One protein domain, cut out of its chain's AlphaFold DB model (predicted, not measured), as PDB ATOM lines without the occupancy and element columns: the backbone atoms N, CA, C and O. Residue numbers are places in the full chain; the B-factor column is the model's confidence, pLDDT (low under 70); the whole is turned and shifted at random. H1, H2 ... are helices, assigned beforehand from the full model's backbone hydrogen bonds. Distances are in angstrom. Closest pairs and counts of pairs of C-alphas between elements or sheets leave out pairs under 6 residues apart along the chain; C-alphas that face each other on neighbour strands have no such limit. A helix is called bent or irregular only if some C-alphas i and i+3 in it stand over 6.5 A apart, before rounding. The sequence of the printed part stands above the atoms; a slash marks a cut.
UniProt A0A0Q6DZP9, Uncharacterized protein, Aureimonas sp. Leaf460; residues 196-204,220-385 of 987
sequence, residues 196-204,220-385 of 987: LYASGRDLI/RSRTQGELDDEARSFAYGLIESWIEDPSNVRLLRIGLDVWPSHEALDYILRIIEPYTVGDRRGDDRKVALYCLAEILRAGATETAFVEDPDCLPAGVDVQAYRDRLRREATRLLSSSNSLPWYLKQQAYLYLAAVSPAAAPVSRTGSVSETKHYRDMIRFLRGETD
ATOM      1  N   LEU A 196     -42.332 -43.128  13.910       87.88
ATOM      2  CA  LEU A 196     -42.893 -44.381  13.408       87.88
ATOM      3  C   LEU A 196     -44.304 -44.634  13.948       87.88
ATOM      4  O   LEU A 196     -44.641 -44.263  15.075       87.88
ATOM      5  N   TYR A 197     -45.120 -45.324  13.154       82.69
ATOM      6  CA  TYR A 197     -46.447 -45.780  13.564       82.69
ATOM      7  C   TYR A 197     -46.358 -46.959  14.543       82.69
ATOM      8  O   TYR A 197     -45.418 -47.758  14.499       82.69
ATOM      9  N   ALA A 198     -47.349 -47.066  15.435       77.12
ATOM     10  CA  ALA A 198     -47.384 -48.107  16.460       77.12
ATOM     11  C   ALA A 198     -47.621 -49.494  15.846       77.12
ATOM     12  O   ALA A 198     -46.936 -50.452  16.202       77.12
ATOM     13  N   SER A 199     -48.558 -49.593  14.899       68.81
ATOM     14  CA  SER A 199     -48.858 -50.827  14.181       68.81
ATOM     15  C   SER A 199     -48.987 -50.605  12.675       68.81
ATOM     16  O   SER A 199     -49.336 -49.520  12.214       68.81
ATOM     17  N   GLY A 200     -48.788 -51.674  11.898       60.03
ATOM     18  CA  GLY A 200     -49.040 -51.651  10.455       60.03
ATOM     19  C   GLY A 200     -50.511 -51.426  10.076       60.03
ATOM     20  O   GLY A 200     -50.788 -51.102   8.931       60.03
ATOM     21  N   ARG A 201     -51.466 -51.558  11.014       52.78
ATOM     22  CA  ARG A 201     -52.889 -51.248  10.773       52.78
ATOM     23  C   ARG A 201     -53.181 -49.753  10.831       52.78
ATOM     24  O   ARG A 201     -54.039 -49.297  10.084       52.78
ATOM     25  N   ASP A 202     -52.432 -48.998  11.634       55.22
ATOM     26  CA  ASP A 202     -52.540 -47.533  11.687       55.22
ATOM     27  C   ASP A 202     -52.078 -46.886  10.367       55.22
ATOM     28  O   ASP A 202     -52.519 -45.795  10.024       55.22
ATOM     29  N   LEU A 203     -51.239 -47.585   9.585       53.56
ATOM     30  CA  LEU A 203     -50.891 -47.210   8.205       53.56
ATOM     31  C   LEU A 203     -52.062 -47.405   7.219       53.56
ATOM     32  O   LEU A 203     -52.061 -46.802   6.148       53.56
ATOM     33  N   ILE A 204     -53.026 -48.275   7.548       48.97
ATOM     34  CA  ILE A 204     -54.112 -48.721   6.656       48.97
ATOM     35  C   ILE A 204     -55.407 -47.944   6.933       48.97
ATOM     36  O   ILE A 204     -56.098 -47.566   5.992       48.97
ATOM     37  N   ARG A 220     -43.288 -51.153   3.593       55.91
ATOM     38  CA  ARG A 220     -41.864 -50.758   3.568       55.91
ATOM     39  C   ARG A 220     -41.370 -49.955   4.768       55.91
ATOM     40  O   ARG A 220     -40.161 -49.887   4.946       55.91
ATOM     41  N   SER A 221     -42.251 -49.339   5.551       66.38
ATOM     42  CA  SER A 221     -41.830 -48.505   6.684       66.38
ATOM     43  C   SER A 221     -41.811 -49.314   7.970       66.38
ATOM     44  O   SER A 221     -42.788 -49.995   8.288       66.38
ATOM     45  N   ARG A 222     -40.713 -49.213   8.720       83.19
ATOM     46  CA  ARG A 222     -40.550 -49.916   9.991       83.19
ATOM     47  C   ARG A 222     -41.572 -49.423  11.010       83.19
ATOM     48  O   ARG A 222     -41.844 -48.229  11.135       83.19
ATOM     49  N   THR A 223     -42.138 -50.342  11.776       88.12
ATOM     50  CA  THR A 223     -43.040 -50.024  12.891       88.12
ATOM     51  C   THR A 223     -42.260 -49.766  14.181       88.12
ATOM     52  O   THR A 223     -41.094 -50.147  14.318       88.12
ATOM     53  N   GLN A 224     -42.908 -49.153  15.178       89.69
ATOM     54  CA  GLN A 224     -42.319 -49.035  16.517       89.69
ATOM     55  C   GLN A 224     -41.966 -50.405  17.113       89.69
ATOM     56  O   GLN A 224     -40.909 -50.534  17.719       89.69
ATOM     57  N   GLY A 225     -42.809 -51.425  16.911       90.06
ATOM     58  CA  GLY A 225     -42.568 -52.778  17.423       90.06
ATOM     59  C   GLY A 225     -41.305 -53.424  16.846       90.06
ATOM     60  O   GLY A 225     -40.478 -53.932  17.598       90.06
ATOM     61  N   GLU A 226     -41.107 -53.337  15.529       90.81
ATOM     62  CA  GLU A 226     -39.899 -53.858  14.869       90.81
ATOM     63  C   GLU A 226     -38.635 -53.120  15.329       90.81
ATOM     64  O   GLU A 226     -37.609 -53.741  15.620       90.81
ATOM     65  N   LEU A 227     -38.710 -51.790  15.459       93.25
ATOM     66  CA  LEU A 227     -37.598 -50.997  15.982       93.25
ATOM     67  C   LEU A 227     -37.294 -51.333  17.455       93.25
ATOM     68  O   LEU A 227     -36.125 -51.354  17.848       93.25
ATOM     69  N   ASP A 228     -38.319 -51.602  18.266       94.75
ATOM     70  CA  ASP A 228     -38.182 -51.998  19.670       94.75
ATOM     71  C   ASP A 228     -37.508 -53.380  19.799       94.75
ATOM     72  O   ASP A 228     -36.614 -53.551  20.635       94.75
ATOM     73  N   ASP A 229     -37.839 -54.339  18.928       93.00
ATOM     74  CA  ASP A 229     -37.177 -55.649  18.873       93.00
ATOM     75  C   ASP A 229     -35.685 -55.536  18.506       93.00
ATOM     76  O   ASP A 229     -34.829 -56.185  19.125       93.00
ATOM     77  N   GLU A 230     -35.344 -54.670  17.548       93.19
ATOM     78  CA  GLU A 230     -33.950 -54.365  17.212       93.19
ATOM     79  C   GLU A 230     -33.213 -53.665  18.354       93.19
ATOM     80  O   GLU A 230     -32.056 -53.992  18.638       93.19
ATOM     81  N   ALA A 231     -33.866 -52.717  19.031       94.62
ATOM     82  CA  ALA A 231     -33.299 -52.025  20.179       94.62
ATOM     83  C   ALA A 231     -33.001 -52.990  21.330       94.62
ATOM     84  O   ALA A 231     -31.927 -52.896  21.931       94.62
ATOM     85  N   ARG A 232     -33.889 -53.960  21.585       95.50
ATOM     86  CA  ARG A 232     -33.660 -55.047  22.547       95.50
ATOM     87  C   ARG A 232     -32.439 -55.881  22.168       95.50
ATOM     88  O   ARG A 232     -31.547 -56.067  22.993       95.50
ATOM     89  N   SER A 233     -32.375 -56.351  20.921       94.62
ATOM     90  CA  SER A 233     -31.257 -57.165  20.423       94.62
ATOM     91  C   SER A 233     -29.922 -56.416  20.512       94.62
ATOM     92  O   SER A 233     -28.934 -56.931  21.041       94.62
ATOM     93  N   PHE A 234     -29.903 -55.150  20.089       94.75
ATOM     94  CA  PHE A 234     -28.722 -54.299  20.171       94.75
ATOM     95  C   PHE A 234     -28.292 -54.049  21.622       94.75
ATOM     96  O   PHE A 234     -27.107 -54.155  21.937       94.75
ATOM     97  N   ALA A 235     -29.237 -53.761  22.524       95.00
ATOM     98  CA  ALA A 235     -28.953 -53.579  23.946       95.00
ATOM     99  C   ALA A 235     -28.344 -54.839  24.578       95.00
ATOM    100  O   ALA A 235     -27.374 -54.728  25.329       95.00
ATOM    101  N   TYR A 236     -28.849 -56.028  24.241       95.12
ATOM    102  CA  TYR A 236     -28.285 -57.293  24.717       95.12
ATOM    103  C   TYR A 236     -26.880 -57.543  24.164       95.12
ATOM    104  O   TYR A 236     -25.998 -57.893  24.941       95.12
ATOM    105  N   GLY A 237     -26.621 -57.239  22.889       93.31
ATOM    106  CA  GLY A 237     -25.267 -57.303  22.327       93.31
ATOM    107  C   GLY A 237     -24.278 -56.337  23.001       93.31
ATOM    108  O   GLY A 237     -23.103 -56.665  23.175       93.31
ATOM    109  N   LEU A 238     -24.735 -55.156  23.445       94.06
ATOM    110  CA  LEU A 238     -23.908 -54.241  24.248       94.06
ATOM    111  C   LEU A 238     -23.598 -54.803  25.639       94.06
ATOM    112  O   LEU A 238     -22.493 -54.592  26.143       94.06
ATOM    113  N   ILE A 239     -24.565 -55.479  26.264       94.00
ATOM    114  CA  ILE A 239     -24.383 -56.136  27.563       94.00
ATOM    115  C   ILE A 239     -23.415 -57.314  27.417       94.00
ATOM    116  O   ILE A 239     -22.499 -57.428  28.222       94.00
ATOM    117  N   GLU A 240     -23.546 -58.124  26.369       92.25
ATOM    118  CA  GLU A 240     -22.625 -59.224  26.052       92.25
ATOM    119  C   GLU A 240     -21.196 -58.718  25.811       92.25
ATOM    120  O   GLU A 240     -20.260 -59.184  26.454       92.25
ATOM    121  N   SER A 241     -21.032 -57.655  25.014       89.56
ATOM    122  CA  SER A 241     -19.722 -57.011  24.805       89.56
ATOM    123  C   SER A 241     -19.104 -56.488  26.111       89.56
ATOM    124  O   SER A 241     -17.886 -56.440  26.259       89.56
ATOM    125  N   TRP A 242     -19.933 -56.050  27.064       93.06
ATOM    126  CA  TRP A 242     -19.464 -55.652  28.393       93.06
ATOM    127  C   TRP A 242     -19.089 -56.854  29.271       93.06
ATOM    128  O   TRP A 242     -18.182 -56.732  30.089       93.06
ATOM    129  N   ILE A 243     -19.746 -58.006  29.114       91.31
ATOM    130  CA  ILE A 243     -19.371 -59.241  29.820       91.31
ATOM    131  C   ILE A 243     -17.972 -59.697  29.381       91.31
ATOM    132  O   ILE A 243     -17.186 -60.125  30.225       91.31
ATOM    133  N   GLU A 244     -17.649 -59.552  28.094       88.19
ATOM    134  CA  GLU A 244     -16.313 -59.832  27.550       88.19
ATOM    135  C   GLU A 244     -15.258 -58.814  28.018       88.19
ATOM    136  O   GLU A 244     -14.156 -59.204  28.405       88.19
ATOM    137  N   ASP A 245     -15.591 -57.515  28.019       87.00
ATOM    138  CA  ASP A 245     -14.717 -56.431  28.491       87.00
ATOM    139  C   ASP A 245     -15.423 -55.502  29.505       87.00
ATOM    140  O   ASP A 245     -15.964 -54.438  29.150       87.00
ATOM    141  N   PRO A 246     -15.354 -55.834  30.812       87.56
ATOM    142  CA  PRO A 246     -15.991 -55.048  31.864       87.56
ATOM    143  C   PRO A 246     -15.409 -53.640  32.050       87.56
ATOM    144  O   PRO A 246     -16.038 -52.796  32.697       87.56
ATOM    145  N   SER A 247     -14.236 -53.340  31.472       83.00
ATOM    146  CA  SER A 247     -13.659 -51.990  31.509       83.00
ATOM    147  C   SER A 247     -14.530 -50.972  30.757       83.00
ATOM    148  O   SER A 247     -14.490 -49.768  31.035       83.00
ATOM    149  N   ASN A 248     -15.384 -51.442  29.842       85.44
ATOM    150  CA  ASN A 248     -16.254 -50.617  29.017       85.44
ATOM    151  C   ASN A 248     -17.667 -50.450  29.604       85.44
ATOM    152  O   ASN A 248     -18.674 -50.590  28.909       85.44
ATOM    153  N   VAL A 249     -17.754 -50.068  30.882       91.06
ATOM    154  CA  VAL A 249     -19.018 -49.850  31.624       91.06
ATOM    155  C   VAL A 249     -20.009 -48.901  30.926       91.06
ATOM    156  O   VAL A 249     -21.215 -48.927  31.172       91.06
ATOM    157  N   ARG A 250     -19.522 -48.050  30.017       91.12
ATOM    158  CA  ARG A 250     -20.370 -47.176  29.201       91.12
ATOM    159  C   ARG A 250     -21.341 -47.968  28.320       91.12
ATOM    160  O   ARG A 250     -22.453 -47.490  28.113       91.12
ATOM    161  N   LEU A 251     -20.942 -49.135  27.804       93.62
ATOM    162  CA  LEU A 251     -21.820 -49.988  26.994       93.62
ATOM    163  C   LEU A 251     -22.963 -50.539  27.837       93.62
ATOM    164  O   LEU A 251     -24.112 -50.415  27.430       93.62
ATOM    165  N   LEU A 252     -22.655 -51.019  29.043       95.00
ATOM    166  CA  LEU A 252     -23.644 -51.487  30.010       95.00
ATOM    167  C   LEU A 252     -24.691 -50.414  30.323       95.00
ATOM    168  O   LEU A 252     -25.890 -50.662  30.231       95.00
ATOM    169  N   ARG A 253     -24.235 -49.194  30.641       95.38
ATOM    170  CA  ARG A 253     -25.121 -48.055  30.929       95.38
ATOM    171  C   ARG A 253     -26.029 -47.715  29.753       95.38
ATOM    172  O   ARG A 253     -27.215 -47.489  29.951       95.38
ATOM    173  N   ILE A 254     -25.484 -47.681  28.535       94.81
ATOM    174  CA  ILE A 254     -26.278 -47.387  27.337       94.81
ATOM    175  C   ILE A 254     -27.251 -48.531  27.033       94.81
ATOM    176  O   ILE A 254     -28.397 -48.246  26.714       94.81
ATOM    177  N   GLY A 255     -26.832 -49.793  27.162       95.25
ATOM    178  CA  GLY A 255     -27.697 -50.957  26.953       95.25
ATOM    179  C   GLY A 255     -28.917 -50.930  27.873       95.25
ATOM    180  O   GLY A 255     -30.045 -51.002  27.393       95.25
ATOM    181  N   LEU A 256     -28.704 -50.697  29.173       95.50
ATOM    182  CA  LEU A 256     -29.784 -50.563  30.159       95.50
ATOM    183  C   LEU A 256     -30.643 -49.301  29.973       95.50
ATOM    184  O   LEU A 256     -31.770 -49.265  30.443       95.50
ATOM    185  N   ASP A 257     -30.136 -48.257  29.315       95.00
ATOM    186  CA  ASP A 257     -30.883 -47.021  29.024       95.00
ATOM    187  C   ASP A 257     -31.685 -47.092  27.711       95.00
ATOM    188  O   ASP A 257     -32.682 -46.386  27.554       95.00
ATOM    189  N   VAL A 258     -31.254 -47.933  26.765       94.31
ATOM    190  CA  VAL A 258     -32.001 -48.259  25.538       94.31
ATOM    191  C   VAL A 258     -33.105 -49.273  25.843       94.31
ATOM    192  O   VAL A 258     -34.228 -49.085  25.388       94.31
ATOM    193  N   TRP A 259     -32.807 -50.300  26.645       95.50
ATOM    194  CA  TRP A 259     -33.758 -51.343  27.040       95.50
ATOM    195  C   TRP A 259     -33.774 -51.535  28.572       95.50
ATOM    196  O   TRP A 259     -33.122 -52.451  29.087       95.50
ATOM    197  N   PRO A 260     -34.486 -50.675  29.330       94.31
ATOM    198  CA  PRO A 260     -34.508 -50.691  30.799       94.31
ATOM    199  C   PRO A 260     -35.360 -51.835  31.383       94.31
ATOM    200  O   PRO A 260     -36.311 -51.605  32.122       94.31
ATOM    201  N   SER A 261     -35.023 -53.083  31.051       94.00
ATOM    202  CA  SER A 261     -35.706 -54.299  31.515       94.00
ATOM    203  C   SER A 261     -35.158 -54.778  32.861       94.00
ATOM    204  O   SER A 261     -33.942 -54.824  33.092       94.00
ATOM    205  N   HIS A 262     -36.066 -55.168  33.758       94.12
ATOM    206  CA  HIS A 262     -35.697 -55.719  35.058       94.12
ATOM    207  C   HIS A 262     -35.068 -57.117  34.935       94.12
ATOM    208  O   HIS A 262     -34.173 -57.441  35.711       94.12
ATOM    209  N   GLU A 263     -35.457 -57.905  33.930       93.62
ATOM    210  CA  GLU A 263     -34.894 -59.225  33.639       93.62
ATOM    211  C   GLU A 263     -33.424 -59.133  33.206       93.62
ATOM    212  O   GLU A 263     -32.571 -59.874  33.703       93.62
ATOM    213  N   ALA A 264     -33.105 -58.183  32.320       93.06
ATOM    214  CA  ALA A 264     -31.729 -57.928  31.898       93.06
ATOM    215  C   ALA A 264     -30.863 -57.481  33.084       93.06
ATOM    216  O   ALA A 264     -29.749 -57.972  33.283       93.06
ATOM    217  N   LEU A 265     -31.403 -56.582  33.915       96.19
ATOM    218  CA  LEU A 265     -30.746 -56.145  35.139       96.19
ATOM    219  C   LEU A 265     -30.497 -57.313  36.104       96.19
ATOM    220  O   LEU A 265     -29.405 -57.409  36.659       96.19
ATOM    221  N   ASP A 266     -31.467 -58.208  36.296       96.06
ATOM    222  CA  ASP A 266     -31.318 -59.383  37.157       96.06
ATOM    223  C   ASP A 266     -30.163 -60.280  36.716       96.06
ATOM    224  O   ASP A 266     -29.369 -60.724  37.549       96.06
ATOM    225  N   TYR A 267     -30.031 -60.507  35.410       95.00
ATOM    226  CA  TYR A 267     -28.924 -61.277  34.856       95.00
ATOM    227  C   TYR A 267     -27.563 -60.624  35.153       95.00
ATOM    228  O   TYR A 267     -26.660 -61.281  35.672       95.00
ATOM    229  N   ILE A 268     -27.435 -59.314  34.918       95.38
ATOM    230  CA  ILE A 268     -26.210 -58.551  35.210       95.38
ATOM    231  C   ILE A 268     -25.870 -58.598  36.705       95.38
ATOM    232  O   ILE A 268     -24.715 -58.808  37.084       95.38
ATOM    233  N   LEU A 269     -26.870 -58.425  37.571       95.19
ATOM    234  CA  LEU A 269     -26.665 -58.455  39.016       95.19
ATOM    235  C   LEU A 269     -26.201 -59.833  39.496       95.19
ATOM    236  O   LEU A 269     -25.316 -59.880  40.344       95.19
ATOM    237  N   ARG A 270     -26.690 -60.938  38.912       93.94
ATOM    238  CA  ARG A 270     -26.199 -62.300  39.215       93.94
ATOM    239  C   ARG A 270     -24.723 -62.497  38.859       93.94
ATOM    240  O   ARG A 270     -24.020 -63.197  39.580       93.94
ATOM    241  N   ILE A 271     -24.234 -61.868  37.787       91.94
ATOM    242  CA  ILE A 271     -22.807 -61.912  37.410       91.94
ATOM    243  C   ILE A 271     -21.946 -61.163  38.440       91.94
ATOM    244  O   ILE A 271     -20.853 -61.608  38.792       91.94
ATOM    245  N   ILE A 272     -22.439 -60.028  38.945       91.38
ATOM    246  CA  ILE A 272     -21.710 -59.164  39.885       91.38
ATOM    247  C   ILE A 272     -21.818 -59.665  41.338       91.38
ATOM    248  O   ILE A 272     -20.898 -59.465  42.137       91.38
ATOM    249  N   GLU A 273     -22.915 -60.334  41.698       89.75
ATOM    250  CA  GLU A 273     -23.243 -60.756  43.064       89.75
ATOM    251  C   GLU A 273     -22.100 -61.495  43.794       89.75
ATOM    252  O   GLU A 273     -21.802 -61.098  44.933       89.75
ATOM    253  N   PRO A 274     -21.367 -62.450  43.176       89.31
ATOM    254  CA  PRO A 274     -20.234 -63.131  43.811       89.31
ATOM    255  C   PRO A 274     -19.135 -62.192  44.335       89.31
ATOM    256  O   PRO A 274     -18.454 -62.528  45.302       89.31
ATOM    257  N   TYR A 275     -18.971 -61.005  43.742       88.00
ATOM    258  CA  TYR A 275     -17.979 -59.996  44.145       88.00
ATOM    259  C   TYR A 275     -18.472 -59.077  45.277       88.00
ATOM    260  O   TYR A 275     -17.682 -58.341  45.885       88.00
ATOM    261  N   THR A 276     -19.776 -59.120  45.565       84.44
ATOM    262  CA  THR A 276     -20.420 -58.381  46.662       84.44
ATOM    263  C   THR A 276     -20.608 -59.238  47.913       84.44
ATOM    264  O   THR A 276     -20.540 -58.702  49.020       84.44
ATOM    265  N   VAL A 277     -20.821 -60.553  47.751       80.56
ATOM    266  CA  VAL A 277     -21.105 -61.495  48.850       80.56
ATOM    267  C   VAL A 277     -19.880 -62.323  49.258       80.56
ATOM    268  O   VAL A 277     -19.738 -62.624  50.438       80.56
ATOM    269  N   GLY A 278     -18.996 -62.679  48.320       67.81
ATOM    270  CA  GLY A 278     -17.896 -63.620  48.562       67.81
ATOM    271  C   GLY A 278     -16.537 -62.995  48.905       67.81
ATOM    272  O   GLY A 278     -16.323 -61.789  48.785       67.81
ATOM    273  N   ASP A 279     -15.577 -63.864  49.238       65.12
ATOM    274  CA  ASP A 279     -14.178 -63.531  49.560       65.12
ATOM    275  C   ASP A 279     -13.285 -63.273  48.333       65.12
ATOM    276  O   ASP A 279     -12.060 -63.198  48.455       65.12
ATOM    277  N   ARG A 280     -13.861 -63.130  47.128       71.69
ATOM    278  CA  ARG A 280     -13.077 -62.838  45.917       71.69
ATOM    279  C   ARG A 280     -12.321 -61.521  46.114       71.69
ATOM    280  O   ARG A 280     -12.921 -60.490  46.398       71.69
ATOM    281  N   ARG A 281     -10.995 -61.535  45.981       71.94
ATOM    282  CA  ARG A 281     -10.117 -60.357  46.116       71.94
ATOM    283  C   ARG A 281      -9.412 -60.085  44.789       71.94
ATOM    284  O   ARG A 281      -9.422 -60.930  43.903       71.94
ATOM    285  N   GLY A 282      -8.803 -58.910  44.664       82.75
ATOM    286  CA  GLY A 282      -8.057 -58.515  43.468       82.75
ATOM    287  C   GLY A 282      -8.792 -57.504  42.591       82.75
ATOM    288  O   GLY A 282      -9.781 -56.894  43.012       82.75
ATOM    289  N   ASP A 283      -8.261 -57.289  41.391       82.88
ATOM    290  CA  ASP A 283      -8.700 -56.216  40.496       82.88
ATOM    291  C   ASP A 283     -10.083 -56.479  39.884       82.88
ATOM    292  O   ASP A 283     -10.889 -55.551  39.819       82.88
ATOM    293  N   ASP A 284     -10.437 -57.736  39.610       84.75
ATOM    294  CA  ASP A 284     -11.768 -58.129  39.119       84.75
ATOM    295  C   ASP A 284     -12.892 -57.672  40.057       84.75
ATOM    296  O   ASP A 284     -13.925 -57.161  39.618       84.75
ATOM    297  N   ARG A 285     -12.672 -57.775  41.377       88.81
ATOM    298  CA  ARG A 285     -13.626 -57.263  42.369       88.81
ATOM    299  C   ARG A 285     -13.768 -55.749  42.264       88.81
ATOM    300  O   ARG A 285     -14.884 -55.247  42.336       88.81
ATOM    301  N   LYS A 286     -12.674 -55.002  42.093       88.19
ATOM    302  CA  LYS A 286     -12.741 -53.535  41.966       88.19
ATOM    303  C   LYS A 286     -13.542 -53.133  40.728       88.19
ATOM    304  O   LYS A 286     -14.392 -52.248  40.834       88.19
ATOM    305  N   VAL A 287     -13.318 -53.815  39.603       89.69
ATOM    306  CA  VAL A 287     -14.032 -53.580  38.339       89.69
ATOM    307  C   VAL A 287     -15.523 -53.889  38.484       89.69
ATOM    308  O   VAL A 287     -16.347 -53.036  38.161       89.69
ATOM    309  N   ALA A 288     -15.884 -55.044  39.051       91.44
ATOM    310  CA  ALA A 288     -17.281 -55.422  39.275       91.44
ATOM    311  C   ALA A 288     -18.017 -54.422  40.189       91.44
ATOM    312  O   ALA A 288     -19.127 -53.978  39.884       91.44
ATOM    313  N   LEU A 289     -17.377 -53.998  41.285       93.00
ATOM    314  CA  LEU A 289     -17.942 -53.014  42.214       93.00
ATOM    315  C   LEU A 289     -18.045 -51.614  41.593       93.00
ATOM    316  O   LEU A 289     -18.977 -50.876  41.907       93.00
ATOM    317  N   TYR A 290     -17.110 -51.237  40.716       93.56
ATOM    318  CA  TYR A 290     -17.193 -49.997  39.945       93.56
ATOM    319  C   TYR A 290     -18.339 -50.036  38.926       93.56
ATOM    320  O   TYR A 290     -19.107 -49.080  38.843       93.56
ATOM    321  N   CYS A 291     -18.523 -51.159  38.224       94.62
ATOM    322  CA  CYS A 291     -19.655 -51.346  37.314       94.62
ATOM    323  C   CYS A 291     -20.990 -51.192  38.047       94.62
ATOM    324  O   CYS A 291     -21.855 -50.446  37.596       94.62
ATOM    325  N   LEU A 292     -21.132 -51.816  39.218       95.75
ATOM    326  CA  LEU A 292     -22.338 -51.687  40.036       95.75
ATOM    327  C   LEU A 292     -22.585 -50.246  40.508       95.75
ATOM    328  O   LEU A 292     -23.725 -49.783  40.506       95.75
ATOM    329  N   ALA A 293     -21.523 -49.517  40.867       96.00
ATOM    330  CA  ALA A 293     -21.620 -48.105  41.230       96.00
ATOM    331  C   ALA A 293     -22.131 -47.258  40.049       96.00
ATOM    332  O   ALA A 293     -23.013 -46.420  40.223       96.00
ATOM    333  N   GLU A 294     -21.633 -47.521  38.842       95.44
ATOM    334  CA  GLU A 294     -22.075 -46.849  37.619       95.44
ATOM    335  C   GLU A 294     -23.523 -47.186  37.235       95.44
ATOM    336  O   GLU A 294     -24.236 -46.284  36.798       95.44
ATOM    337  N   ILE A 295     -23.993 -48.427  37.439       96.38
ATOM    338  CA  ILE A 295     -25.409 -48.798  37.237       96.38
ATOM    339  C   ILE A 295     -26.310 -47.998  38.187       96.38
ATOM    340  O   ILE A 295     -27.301 -47.415  37.751       96.38
ATOM    341  N   LEU A 296     -25.959 -47.925  39.475       96.50
ATOM    342  CA  LEU A 296     -26.728 -47.176  40.477       96.50
ATOM    343  C   LEU A 296     -26.745 -45.673  40.171       96.50
ATOM    344  O   LEU A 296     -27.799 -45.037  40.229       96.50
ATOM    345  N   ARG A 297     -25.598 -45.108  39.778       95.25
ATOM    346  CA  ARG A 297     -25.507 -43.707  39.348       95.25
ATOM    347  C   ARG A 297     -26.348 -43.455  38.097       95.25
ATOM    348  O   ARG A 297     -27.030 -42.432  38.018       95.25
ATOM    349  N   ALA A 298     -26.316 -44.363  37.122       94.56
ATOM    350  CA  ALA A 298     -27.099 -44.243  35.899       94.56
ATOM    351  C   ALA A 298     -28.607 -44.303  36.188       94.56
ATOM    352  O   ALA A 298     -29.342 -43.410  35.766       94.56
ATOM    353  N   GLY A 299     -29.042 -45.257  37.017       94.06
ATOM    354  CA  GLY A 299     -30.428 -45.364  37.478       94.06
ATOM    355  C   GLY A 299     -30.930 -44.116  38.209       94.06
ATOM    356  O   GLY A 299     -32.110 -43.792  38.129       94.06
ATOM    357  N   ALA A 300     -30.038 -43.385  38.885       92.50
ATOM    358  CA  ALA A 300     -30.379 -42.143  39.574       92.50
ATOM    359  C   ALA A 300     -30.412 -40.917  38.649       92.50
ATOM    360  O   ALA A 300     -31.091 -39.949  38.973       92.50
ATOM    361  N   THR A 301     -29.665 -40.908  37.534       91.00
ATOM    362  CA  THR A 301     -29.357 -39.664  36.792       91.00
ATOM    363  C   THR A 301     -29.718 -39.661  35.306       91.00
ATOM    364  O   THR A 301     -29.963 -38.583  34.755       91.00
ATOM    365  N   GLU A 302     -29.790 -40.818  34.645       90.50
ATOM    366  CA  GLU A 302     -29.954 -40.896  33.185       90.50
ATOM    367  C   GLU A 302     -30.942 -41.965  32.701       90.50
ATOM    368  O   GLU A 302     -31.707 -41.667  31.781       90.50
ATOM    369  N   THR A 303     -30.953 -43.160  33.304       92.12
ATOM    370  CA  THR A 303     -31.678 -44.322  32.771       92.12
ATOM    371  C   THR A 303     -33.182 -44.073  32.714       92.12
ATOM    372  O   THR A 303     -33.817 -43.818  33.741       92.12
ATOM    373  N   ALA A 304     -33.754 -44.177  31.513       86.81
ATOM    374  CA  ALA A 304     -35.190 -44.006  31.264       86.81
ATOM    375  C   ALA A 304     -35.760 -42.641  31.712       86.81
ATOM    376  O   ALA A 304     -36.930 -42.530  32.081       86.81
ATOM    377  N   PHE A 305     -34.943 -41.581  31.691       88.12
ATOM    378  CA  PHE A 305     -35.414 -40.208  31.886       88.12
ATOM    379  C   PHE A 305     -35.591 -39.483  30.550       88.12
ATOM    380  O   PHE A 305     -34.648 -38.871  30.032       88.12
ATOM    381  N   VAL A 306     -36.815 -39.516  30.025       86.75
ATOM    382  CA  VAL A 306     -37.229 -38.858  28.776       86.75
ATOM    383  C   VAL A 306     -38.352 -37.851  29.032       86.75
ATOM    384  O   VAL A 306     -39.090 -37.980  30.001       86.75
ATOM    385  N   GLU A 307     -38.439 -36.836  28.173       82.44
ATOM    386  CA  GLU A 307     -39.526 -35.844  28.182       82.44
ATOM    387  C   GLU A 307     -40.781 -36.374  27.480       82.44
ATOM    388  O   GLU A 307     -41.883 -36.208  27.986       82.44
ATOM    389  N   ASP A 308     -40.586 -37.037  26.338       84.44
ATOM    390  CA  ASP A 308     -41.630 -37.670  25.533       84.44
ATOM    391  C   ASP A 308     -41.592 -39.193  25.785       84.44
ATOM    392  O   ASP A 308     -40.582 -39.831  25.459       84.44
ATOM    393  N   PRO A 309     -42.634 -39.792  26.396       85.12
ATOM    394  CA  PRO A 309     -42.708 -41.235  26.620       85.12
ATOM    395  C   PRO A 309     -42.610 -42.068  25.337       85.12
ATOM    396  O   PRO A 309     -42.090 -43.182  25.400       85.12
ATOM    397  N   ASP A 310     -42.996 -41.527  24.171       86.25
ATOM    398  CA  ASP A 310     -42.876 -42.225  22.880       86.25
ATOM    399  C   ASP A 310     -41.408 -42.492  22.488       86.25
ATOM    400  O   ASP A 310     -41.138 -43.292  21.588       86.25
ATOM    401  N   CYS A 311     -40.434 -41.880  23.174       89.88
ATOM    402  CA  CYS A 311     -39.008 -42.168  23.010       89.88
ATOM    403  C   CYS A 311     -38.537 -43.469  23.695       89.88
ATOM    404  O   CYS A 311     -37.360 -43.818  23.549       89.88
ATOM    405  N   LEU A 312     -39.384 -44.140  24.484       91.38
ATOM    406  CA  LEU A 312     -39.067 -45.399  25.168       91.38
ATOM    407  C   LEU A 312     -39.762 -46.594  24.500       91.38
ATOM    408  O   LEU A 312     -40.851 -46.418  23.958       91.38
ATOM    409  N   PRO A 313     -39.169 -47.801  24.563       91.75
ATOM    410  CA  PRO A 313     -39.763 -49.005  23.989       91.75
ATOM    411  C   PRO A 313     -41.106 -49.360  24.623       91.75
ATOM    412  O   PRO A 313     -41.291 -49.243  25.839       91.75
ATOM    413  N   ALA A 314     -42.020 -49.879  23.804       84.31
ATOM    414  CA  ALA A 314     -43.262 -50.460  24.284       84.31
ATOM    415  C   ALA A 314     -42.974 -51.787  25.010       84.31
ATOM    416  O   ALA A 314     -42.110 -52.564  24.608       84.31
ATOM    417  N   GLY A 315     -43.701 -52.057  26.097       81.00
ATOM    418  CA  GLY A 315     -43.596 -53.317  26.845       81.00
ATOM    419  C   GLY A 315     -42.475 -53.387  27.890       81.00
ATOM    420  O   GLY A 315     -42.355 -54.409  28.561       81.00
ATOM    421  N   VAL A 316     -41.684 -52.325  28.080       89.38
ATOM    422  CA  VAL A 316     -40.690 -52.264  29.164       89.38
ATOM    423  C   VAL A 316     -41.274 -51.594  30.406       89.38
ATOM    424  O   VAL A 316     -41.661 -50.427  30.379       89.38
ATOM    425  N   ASP A 317     -41.270 -52.318  31.526       92.44
ATOM    426  CA  ASP A 317     -41.658 -51.774  32.827       92.44
ATOM    427  C   ASP A 317     -40.467 -51.081  33.516       92.44
ATOM    428  O   ASP A 317     -39.671 -51.679  34.251       92.44
ATOM    429  N   VAL A 318     -40.365 -49.770  33.279       92.31
ATOM    430  CA  VAL A 318     -39.356 -48.899  33.899       92.31
ATOM    431  C   VAL A 318     -39.492 -48.874  35.425       92.31
ATOM    432  O   VAL A 318     -38.487 -48.734  36.133       92.31
ATOM    433  N   GLN A 319     -40.708 -49.012  35.959       92.50
ATOM    434  CA  GLN A 319     -40.927 -48.992  37.401       92.50
ATOM    435  C   GLN A 319     -40.410 -50.283  38.046       92.50
ATOM    436  O   GLN A 319     -39.710 -50.210  39.057       92.50
ATOM    437  N   ALA A 320     -40.643 -51.442  37.425       94.56
ATOM    438  CA  ALA A 320     -40.065 -52.714  37.859       94.56
ATOM    439  C   ALA A 320     -38.527 -52.688  37.844       94.56
ATOM    440  O   ALA A 320     -37.886 -53.148  38.798       94.56
ATOM    441  N   TYR A 321     -37.917 -52.091  36.812       95.25
ATOM    442  CA  TYR A 321     -36.465 -51.886  36.747       95.25
ATOM    443  C   TYR A 321     -35.951 -51.048  37.929       95.25
ATOM    444  O   TYR A 321     -35.012 -51.446  38.631       95.25
ATOM    445  N   ARG A 322     -36.601 -49.910  38.207       93.44
ATOM    446  CA  ARG A 322     -36.237 -49.030  39.330       93.44
ATOM    447  C   ARG A 322     -36.409 -49.718  40.681       93.44
ATOM    448  O   ARG A 322     -35.544 -49.610  41.556       93.44
ATOM    449  N   ASP A 323     -37.489 -50.465  40.853       94.56
ATOM    450  CA  ASP A 323     -37.756 -51.215  42.076       94.56
ATOM    451  C   ASP A 323     -36.722 -52.324  42.306       94.56
ATOM    452  O   ASP A 323     -36.298 -52.556  43.446       94.56
ATOM    453  N   ARG A 324     -36.241 -52.976  41.240       95.88
ATOM    454  CA  ARG A 324     -35.164 -53.964  41.348       95.88
ATOM    455  C   ARG A 324     -33.832 -53.337  41.761       95.88
ATOM    456  O   ARG A 324     -33.183 -53.877  42.665       95.88
ATOM    457  N   LEU A 325     -33.452 -52.199  41.171       95.38
ATOM    458  CA  LEU A 325     -32.275 -51.433  41.603       95.38
ATOM    459  C   LEU A 325     -32.399 -50.956  43.053       95.38
ATOM    460  O   LEU A 325     -31.419 -50.997  43.793       95.38
ATOM    461  N   ARG A 326     -33.602 -50.562  43.490       95.25
ATOM    462  CA  ARG A 326     -33.862 -50.168  44.884       95.25
ATOM    463  C   ARG A 326     -33.560 -51.317  45.837       95.25
ATOM    464  O   ARG A 326     -32.814 -51.125  46.792       95.25
ATOM    465  N   ARG A 327     -34.092 -52.514  45.558       95.31
ATOM    466  CA  ARG A 327     -33.809 -53.720  46.357       95.31
ATOM    467  C   ARG A 327     -32.312 -54.012  46.423       95.31
ATOM    468  O   ARG A 327     -31.804 -54.332  47.493       95.31
ATOM    469  N   GLU A 328     -31.611 -53.851  45.303       95.25
ATOM    470  CA  GLU A 328     -30.164 -54.054  45.243       95.25
ATOM    471  C   GLU A 328     -29.393 -53.041  46.094       95.25
ATOM    472  O   GLU A 328     -28.565 -53.425  46.916       95.25
ATOM    473  N   ALA A 329     -29.701 -51.750  45.958       95.12
ATOM    474  CA  ALA A 329     -29.070 -50.691  46.739       95.12
ATOM    475  C   ALA A 329     -29.275 -50.901  48.250       95.12
ATOM    476  O   ALA A 329     -28.322 -50.793  49.025       95.12
ATOM    477  N   THR A 330     -30.491 -51.265  48.670       94.38
ATOM    478  CA  THR A 330     -30.794 -51.602  50.068       94.38
ATOM    479  C   THR A 330     -30.001 -52.827  50.533       94.38
ATOM    480  O   THR A 330     -29.396 -52.781  51.603       94.38
ATOM    481  N   ARG A 331     -29.920 -53.896  49.727       92.56
ATOM    482  CA  ARG A 331     -29.127 -55.100  50.043       92.56
ATOM    483  C   ARG A 331     -27.650 -54.771  50.276       92.56
ATOM    484  O   ARG A 331     -27.074 -55.221  51.264       92.56
ATOM    485  N   LEU A 332     -27.045 -53.975  49.391       91.81
ATOM    486  CA  LEU A 332     -25.630 -53.592  49.479       91.81
ATOM    487  C   LEU A 332     -25.325 -52.807  50.756       91.81
ATOM    488  O   LEU A 332     -24.302 -53.033  51.396       91.81
ATOM    489  N   LEU A 333     -26.204 -51.881  51.127       90.38
ATOM    490  CA  LEU A 333     -25.999 -51.023  52.288       90.38
ATOM    491  C   LEU A 333     -26.302 -51.730  53.621       90.38
ATOM    492  O   LEU A 333     -25.711 -51.360  54.632       90.38
ATOM    493  N   SER A 334     -27.160 -52.756  53.619       88.38
ATOM    494  CA  SER A 334     -27.437 -53.610  54.787       88.38
ATOM    495  C   SER A 334     -26.429 -54.752  54.979       88.38
ATOM    496  O   SER A 334     -26.486 -55.457  55.984       88.38
ATOM    497  N   SER A 335     -25.524 -54.976  54.024       82.19
ATOM    498  CA  SER A 335     -24.538 -56.055  54.096       82.19
ATOM    499  C   SER A 335     -23.470 -55.789  55.165       82.19
ATOM    500  O   SER A 335     -22.960 -54.675  55.289       82.19
ATOM    501  N   SER A 336     -23.065 -56.838  55.888       71.19
ATOM    502  CA  SER A 336     -21.910 -56.825  56.798       71.19
ATOM    503  C   SER A 336     -20.560 -56.809  56.067       71.19
ATOM    504  O   SER A 336     -19.520 -56.599  56.694       71.19
ATOM    505  N   ASN A 337     -20.549 -56.998  54.743       73.88
ATOM    506  CA  ASN A 337     -19.326 -57.065  53.954       73.88
ATOM    507  C   ASN A 337     -18.656 -55.691  53.799       73.88
ATOM    508  O   ASN A 337     -19.299 -54.654  53.599       73.88
ATOM    509  N   SER A 338     -17.320 -55.683  53.808       79.56
ATOM    510  CA  SER A 338     -16.530 -54.474  53.559       79.56
ATOM    511  C   SER A 338     -16.606 -54.064  52.083       79.56
ATOM    512  O   SER A 338     -15.813 -54.520  51.251       79.56
ATOM    513  N   LEU A 339     -17.588 -53.218  51.755       87.25
ATOM    514  CA  LEU A 339     -17.764 -52.585  50.444       87.25
ATOM    515  C   LEU A 339     -17.085 -51.200  50.388       87.25
ATOM    516  O   LEU A 339     -17.105 -50.473  51.386       87.25
ATOM    517  N   PRO A 340     -16.532 -50.803  49.227       89.56
ATOM    518  CA  PRO A 340     -15.825 -49.539  49.067       89.56
ATOM    519  C   PRO A 340     -16.766 -48.333  49.142       89.56
ATOM    520  O   PRO A 340     -17.952 -48.412  48.803       89.56
ATOM    521  N   TRP A 341     -16.216 -47.189  49.554       89.81
ATOM    522  CA  TRP A 341     -16.986 -45.967  49.778       89.81
ATOM    523  C   TRP A 341     -17.707 -45.469  48.519       89.81
ATOM    524  O   TRP A 341     -18.862 -45.064  48.619       89.81
ATOM    525  N   TYR A 342     -17.077 -45.553  47.342       91.69
ATOM    526  CA  TYR A 342     -17.645 -45.036  46.092       91.69
ATOM    527  C   TYR A 342     -18.919 -45.785  45.684       91.69
ATOM    528  O   TYR A 342     -19.872 -45.165  45.223       91.69
ATOM    529  N   LEU A 343     -18.986 -47.103  45.917       93.44
ATOM    530  CA  LEU A 343     -20.182 -47.903  45.647       93.44
ATOM    531  C   LEU A 343     -21.305 -47.546  46.624       93.44
ATOM    532  O   LEU A 343     -22.440 -47.315  46.211       93.44
ATOM    533  N   LYS A 344     -20.977 -47.443  47.919       92.12
ATOM    534  CA  LYS A 344     -21.939 -47.032  48.949       92.12
ATOM    535  C   LYS A 344     -22.508 -45.638  48.664       92.12
ATOM    536  O   LYS A 344     -23.704 -45.434  48.837       92.12
ATOM    537  N   GLN A 345     -21.689 -44.696  48.189       93.00
ATOM    538  CA  GLN A 345     -22.156 -43.368  47.778       93.00
ATOM    539  C   GLN A 345     -23.195 -43.440  46.654       93.00
ATOM    540  O   GLN A 345     -24.235 -42.801  46.775       93.00
ATOM    541  N   GLN A 346     -22.957 -44.227  45.597       95.19
ATOM    542  CA  GLN A 346     -23.925 -44.337  44.496       95.19
ATOM    543  C   GLN A 346     -25.208 -45.063  44.920       95.19
ATOM    544  O   GLN A 346     -26.293 -44.677  44.493       95.19
ATOM    545  N   ALA A 347     -25.115 -46.053  45.816       94.81
ATOM    546  CA  ALA A 347     -26.291 -46.689  46.411       94.81
ATOM    547  C   ALA A 347     -27.123 -45.688  47.228       94.81
ATOM    548  O   ALA A 347     -28.340 -45.617  47.064       94.81
ATOM    549  N   TYR A 348     -26.476 -44.867  48.061       94.25
ATOM    550  CA  TYR A 348     -27.169 -43.805  48.786       94.25
ATOM    551  C   TYR A 348     -27.739 -42.733  47.848       94.25
ATOM    552  O   TYR A 348     -28.867 -42.307  48.059       94.25
ATOM    553  N   LEU A 349     -27.017 -42.321  46.800       93.88
ATOM    554  CA  LEU A 349     -27.520 -41.373  45.801       93.88
ATOM    555  C   LEU A 349     -28.794 -41.897  45.127       93.88
ATOM    556  O   LEU A 349     -29.779 -41.168  45.031       93.88
ATOM    557  N   TYR A 350     -28.782 -43.160  44.694       94.81
ATOM    558  CA  TYR A 350     -29.935 -43.801  44.070       94.81
ATOM    559  C   TYR A 350     -31.146 -43.827  45.006       94.81
ATOM    560  O   TYR A 350     -32.244 -43.424  44.624       94.81
ATOM    561  N   LEU A 351     -30.946 -44.236  46.261       94.31
ATOM    562  CA  LEU A 351     -32.025 -44.274  47.244       94.31
ATOM    563  C   LEU A 351     -32.512 -42.872  47.623       94.31
ATOM    564  O   LEU A 351     -33.714 -42.686  47.756       94.31
ATOM    565  N   ALA A 352     -31.630 -41.877  47.718       92.88
ATOM    566  CA  ALA A 352     -32.023 -40.484  47.924       92.88
ATOM    567  C   ALA A 352     -32.883 -39.942  46.765       92.88
ATOM    568  O   ALA A 352     -33.787 -39.149  46.999       92.88
ATOM    569  N   ALA A 353     -32.620 -40.378  45.530       90.94
ATOM    570  CA  ALA A 353     -33.367 -39.952  44.349       90.94
ATOM    571  C   ALA A 353     -34.712 -40.669  44.169       90.94
ATOM    572  O   ALA A 353     -35.654 -40.053  43.687       90.94
ATOM    573  N   VAL A 354     -34.803 -41.956  44.520       88.19
ATOM    574  CA  VAL A 354     -35.966 -42.797  44.173       88.19
ATOM    575  C   VAL A 354     -36.819 -43.171  45.383       88.19
ATOM    576  O   VAL A 354     -38.037 -43.274  45.272       88.19
ATOM    577  N   SER A 355     -36.211 -43.432  46.543       88.00
ATOM    578  CA  SER A 355     -36.949 -43.860  47.737       88.00
ATOM    579  C   SER A 355     -36.143 -43.628  49.023       88.00
ATOM    580  O   SER A 355     -35.585 -44.576  49.591       88.00
ATOM    581  N   PRO A 356     -36.086 -42.375  49.526       89.81
ATOM    582  CA  PRO A 356     -35.346 -42.055  50.744       89.81
ATOM    583  C   PRO A 356     -35.808 -42.890  51.939       89.81
ATOM    584  O   PRO A 356     -34.985 -43.324  52.743       89.81
ATOM    585  N   ALA A 357     -37.109 -43.180  52.039       88.25
ATOM    586  CA  ALA A 357     -37.704 -43.961  53.124       88.25
ATOM    587  C   ALA A 357     -37.176 -45.408  53.212       88.25
ATOM    588  O   ALA A 357     -37.039 -45.938  54.309       88.25
ATOM    589  N   ALA A 358     -36.801 -46.032  52.090       84.19
ATOM    590  CA  ALA A 358     -36.359 -47.432  52.049       84.19
ATOM    591  C   ALA A 358     -34.859 -47.641  52.355       84.19
ATOM    592  O   ALA A 358     -34.376 -48.776  52.385       84.19
ATOM    593  N   ALA A 359     -34.093 -46.564  52.543       88.19
ATOM    594  CA  ALA A 359     -32.646 -46.646  52.722       88.19
ATOM    595  C   ALA A 359     -32.193 -47.169  54.107       88.19
ATOM    596  O   ALA A 359     -32.613 -46.671  55.150       88.19
ATOM    597  N   PRO A 360     -31.261 -48.121  54.190       86.75
ATOM    598  CA  PRO A 360     -30.702 -48.523  55.476       86.75
ATOM    599  C   PRO A 360     -29.629 -47.500  55.891       86.75
ATOM    600  O   PRO A 360     -28.505 -47.486  55.379       86.75
ATOM    601  N   VAL A 361     -29.996 -46.580  56.787       83.62
ATOM    602  CA  VAL A 361     -29.113 -45.514  57.283       83.62
ATOM    603  C   VAL A 361     -29.017 -45.583  58.804       83.62
ATOM    604  O   VAL A 361     -30.029 -45.533  59.494       83.62
ATOM    605  N   SER A 362     -27.791 -45.664  59.324       71.81
ATOM    606  CA  SER A 362     -27.471 -45.504  60.746       71.81
ATOM    607  C   SER A 362     -26.907 -44.103  61.024       71.81
ATOM    608  O   SER A 362     -26.261 -43.502  60.161       71.81
ATOM    609  N   ARG A 363     -27.116 -43.580  62.245       63.91
ATOM    610  CA  ARG A 363     -26.572 -42.270  62.674       63.91
ATOM    611  C   ARG A 363     -25.042 -42.246  62.677       63.91
ATOM    612  O   ARG A 363     -24.429 -41.262  62.278       63.91
ATOM    613  N   THR A 364     -24.429 -43.348  63.089       59.56
ATOM    614  CA  THR A 364     -22.981 -43.557  63.095       59.56
ATOM    615  C   THR A 364     -22.596 -44.470  61.939       59.56
ATOM    616  O   THR A 364     -23.183 -45.540  61.764       59.56
ATOM    617  N   GLY A 365     -21.609 -44.064  61.142       63.44
ATOM    618  CA  GLY A 365     -21.046 -44.885  60.072       63.44
ATOM    619  C   GLY A 365     -19.526 -44.828  60.112       63.44
ATOM    620  O   GLY A 365     -18.962 -43.767  60.360       63.44
ATOM    621  N   SER A 366     -18.870 -45.956  59.854       60.03
ATOM    622  CA  SER A 366     -17.407 -46.085  59.913       60.03
ATOM    623  C   SER A 366     -16.662 -45.388  58.766       60.03
ATOM    624  O   SER A 366     -15.446 -45.258  58.829       60.03
ATOM    625  N   VAL A 367     -17.372 -44.941  57.721       77.94
ATOM    626  CA  VAL A 367     -16.791 -44.354  56.500       77.94
ATOM    627  C   VAL A 367     -17.164 -42.872  56.397       77.94
ATOM    628  O   VAL A 367     -18.351 -42.528  56.289       77.94
ATOM    629  N   SER A 368     -16.151 -42.002  56.403       82.44
ATOM    630  CA  SER A 368     -16.272 -40.538  56.323       82.44
ATOM    631  C   SER A 368     -16.876 -40.052  55.006       82.44
ATOM    632  O   SER A 368     -17.735 -39.176  54.988       82.44
ATOM    633  N   GLU A 369     -16.503 -40.683  53.902       86.56
ATOM    634  CA  GLU A 369     -16.821 -40.297  52.528       86.56
ATOM    635  C   GLU A 369     -18.318 -40.441  52.221       86.56
ATOM    636  O   GLU A 369     -18.845 -39.826  51.300       86.56
ATOM    637  N   THR A 370     -19.039 -41.246  53.002       87.44
ATOM    638  CA  THR A 370     -20.487 -41.470  52.849       87.44
ATOM    639  C   THR A 370     -21.324 -40.654  53.835       87.44
ATOM    640  O   THR A 370     -22.551 -40.739  53.799       87.44
ATOM    641  N   LYS A 371     -20.687 -39.844  54.694       87.19
ATOM    642  CA  LYS A 371     -21.356 -39.034  55.722       87.19
ATOM    643  C   LYS A 371     -22.433 -38.129  55.124       87.19
ATOM    644  O   LYS A 371     -23.593 -38.258  55.491       87.19
ATOM    645  N   HIS A 372     -22.079 -37.296  54.145       88.19
ATOM    646  CA  HIS A 372     -23.017 -36.332  53.559       88.19
ATOM    647  C   HIS A 372     -24.223 -36.989  52.876       88.19
ATOM    648  O   HIS A 372     -25.323 -36.454  52.943       88.19
ATOM    649  N   TYR A 373     -24.045 -38.168  52.277       90.19
ATOM    650  CA  TYR A 373     -25.140 -38.916  51.659       90.19
ATOM    651  C   TYR A 373     -26.106 -39.495  52.698       90.19
ATOM    652  O   TYR A 373     -27.319 -39.384  52.535       90.19
ATOM    653  N   ARG A 374     -25.577 -40.071  53.789       89.69
ATOM    654  CA  ARG A 374     -26.402 -40.527  54.920       89.69
ATOM    655  C   ARG A 374     -27.170 -39.365  55.536       89.69
ATOM    656  O   ARG A 374     -28.378 -39.474  55.722       89.69
ATOM    657  N   ASP A 375     -26.482 -38.259  55.802       89.50
ATOM    658  CA  ASP A 375     -27.086 -37.061  56.383       89.50
ATOM    659  C   ASP A 375     -28.176 -36.492  55.469       89.50
ATOM    660  O   ASP A 375     -29.223 -36.075  55.956       89.50
ATOM    661  N   MET A 376     -27.961 -36.513  54.149       91.94
ATOM    662  CA  MET A 376     -28.955 -36.075  53.172       91.94
ATOM    663  C   MET A 376     -30.199 -36.968  53.184       91.94
ATOM    664  O   MET A 376     -31.311 -36.456  53.188       91.94
ATOM    665  N   ILE A 377     -30.048 -38.294  53.234       92.44
ATOM    666  CA  ILE A 377     -31.198 -39.210  53.304       92.44
ATOM    667  C   ILE A 377     -31.977 -39.023  54.605       92.44
ATOM    668  O   ILE A 377     -33.203 -38.968  54.569       92.44
ATOM    669  N   ARG A 378     -31.285 -38.902  55.743       90.56
ATOM    670  CA  ARG A 378     -31.922 -38.600  57.035       90.56
ATOM    671  C   ARG A 378     -32.698 -37.286  56.959       90.56
ATOM    672  O   ARG A 378     -33.853 -37.240  57.366       90.56
ATOM    673  N   PHE A 379     -32.102 -36.262  56.348       92.44
ATOM    674  CA  PHE A 379     -32.774 -34.989  56.103       92.44
ATOM    675  C   PHE A 379     -34.026 -35.157  55.231       92.44
ATOM    676  O   PHE A 379     -35.080 -34.673  55.616       92.44
ATOM    677  N   LEU A 380     -33.956 -35.900  54.118       92.69
ATOM    678  CA  LEU A 380     -35.101 -36.180  53.231       92.69
ATOM    679  C   LEU A 380     -36.231 -36.976  53.907       92.69
ATOM    680  O   LEU A 380     -37.353 -36.970  53.415       92.69
ATOM    681  N   ARG A 381     -35.952 -37.662  55.020       91.44
ATOM    682  CA  ARG A 381     -36.952 -38.360  55.848       91.44
ATOM    683  C   ARG A 381     -37.588 -37.481  56.920       91.44
ATOM    684  O   ARG A 381     -38.462 -37.960  57.634       91.44
ATOM    685  N   GLY A 382     -37.112 -36.248  57.082       88.56
ATOM    686  CA  GLY A 382     -37.495 -35.389  58.198       88.56
ATOM    687  C   GLY A 382     -36.864 -35.804  59.532       88.56
ATOM    688  O   GLY A 382     -37.383 -35.449  60.584       88.56
ATOM    689  N   GLU A 383     -35.764 -36.569  59.533       86.12
ATOM    690  CA  GLU A 383     -35.040 -36.879  60.770       86.12
ATOM    691  C   GLU A 383     -34.202 -35.668  61.212       86.12
ATOM    692  O   GLU A 383     -33.218 -35.287  60.571       86.12
ATOM    693  N   THR A 384     -34.567 -35.074  62.346       63.31
ATOM    694  CA  THR A 384     -34.055 -33.779  62.802       63.31
ATOM    695  C   THR A 384     -32.809 -33.900  63.674       63.31
ATOM    696  O   THR A 384     -32.848 -33.847  64.897       63.31
ATOM    697  N   ASP A 385     -31.657 -34.051  63.023       61.62
ATOM    698  CA  ASP A 385     -30.334 -33.973  63.661       61.62
ATOM    699  C   ASP A 385     -29.517 -32.888  62.948       61.62
ATOM    700  O   ASP A 385     -28.594 -33.124  62.163       61.62
TER     701      ASP A 385
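What this domain is: This is residues 196 to 204 and 220 to 385 of the 987 residues of an uncharacterized protein of Aureimonas sp. Leaf460 (UniProt A0A0Q6DZP9). Three helical hairpins follow one another through a flat, all-helix slab: H1 and H2 at one end, then H3 with H4 and H5 with H6, which together make an up-and-down bundle of four, each helix running against the one before it. H7 packs on H6 at the other end, and H4 in the middle touches four other helices. The printed part has 175 residues, 110 of them in seven named helices, H1 to H7 in order, with no named strand. It is only just compact, close to loose, with a radius of gyration of the C-alphas of 18.3 A, and spans 65 by 40 by 19 A.

How they stand to each other: Start at H1, residues 224 to 244, which touches H2, residues 249 to 258; their closest C-alphas, Ala 235 and Gly 255, are 4.2 A apart, at a shallow tilt of 18 degrees, opposite ways. Next comes H3, residues 262 to 277, irregular, with C-alphas 271 and 274 7.0 A apart and a kink of 48 degrees near residue 271. With residues 272 to 276 alone it touches the hub H4, residues 283 to 301, closest at C-alphas Tyr 275 and Arg 285, 5.4 A. H4 touches H2 with residues 291 to 298 alone, closest at C-alphas Val 249 and Cys 291, 5.9 A; their tilt of 34 degrees is only just short of steep. H5, residues 318 to 334, touches H3 the same way at a shallow tilt of 10 degrees, closest at C-alphas His 262 and Tyr 321, 4.3 A. H6, residues 341 to 354, touches H4 at C-alphas Ala 293 and Leu 343, 4.6 A, and H5 at C-alphas Ala 329 and Ala 347, 4.9 A, the closest pairs. H7, residues 368 to 380, touches H6 the same way at 11 degrees, a shallow tilt, closest at C-alphas Ala 352 and Ile 377, 5.6 A; it is irregular, with C-alphas 369 and 372 7.4 A apart. Every O i to N i+4 pair is within hydrogen-bond range in H1, H2, H4, H5 and H6, against 9 of 12 in H3 and 7 of 9 in H7.

Where its parts are: Find C-alpha 224 at (-42.319, -49.035, 16.517); from there H1 runs 30.2 A to residue 244. H2 measures 14.4 A, H3 20.9 A, H4 26.7 A, H5 24.5 A and H6 20.0 A. H7 runs 19.6 A to C-alpha 380 at (-35.101, -36.180, 53.231).

The domain as a whole: C-alphas 204 and 366 are the two farthest apart, 64.7 A. Residues 205 to 219 are cut out; C-alphas 204 and 220 are 12.8 A apart. The long links are residues 302 to 317 and 355 to 367. Look for pLDDT under 70 at residues 199 to 204, 220 to 221, 278 to 279, 363 to 366 and 384 to 385.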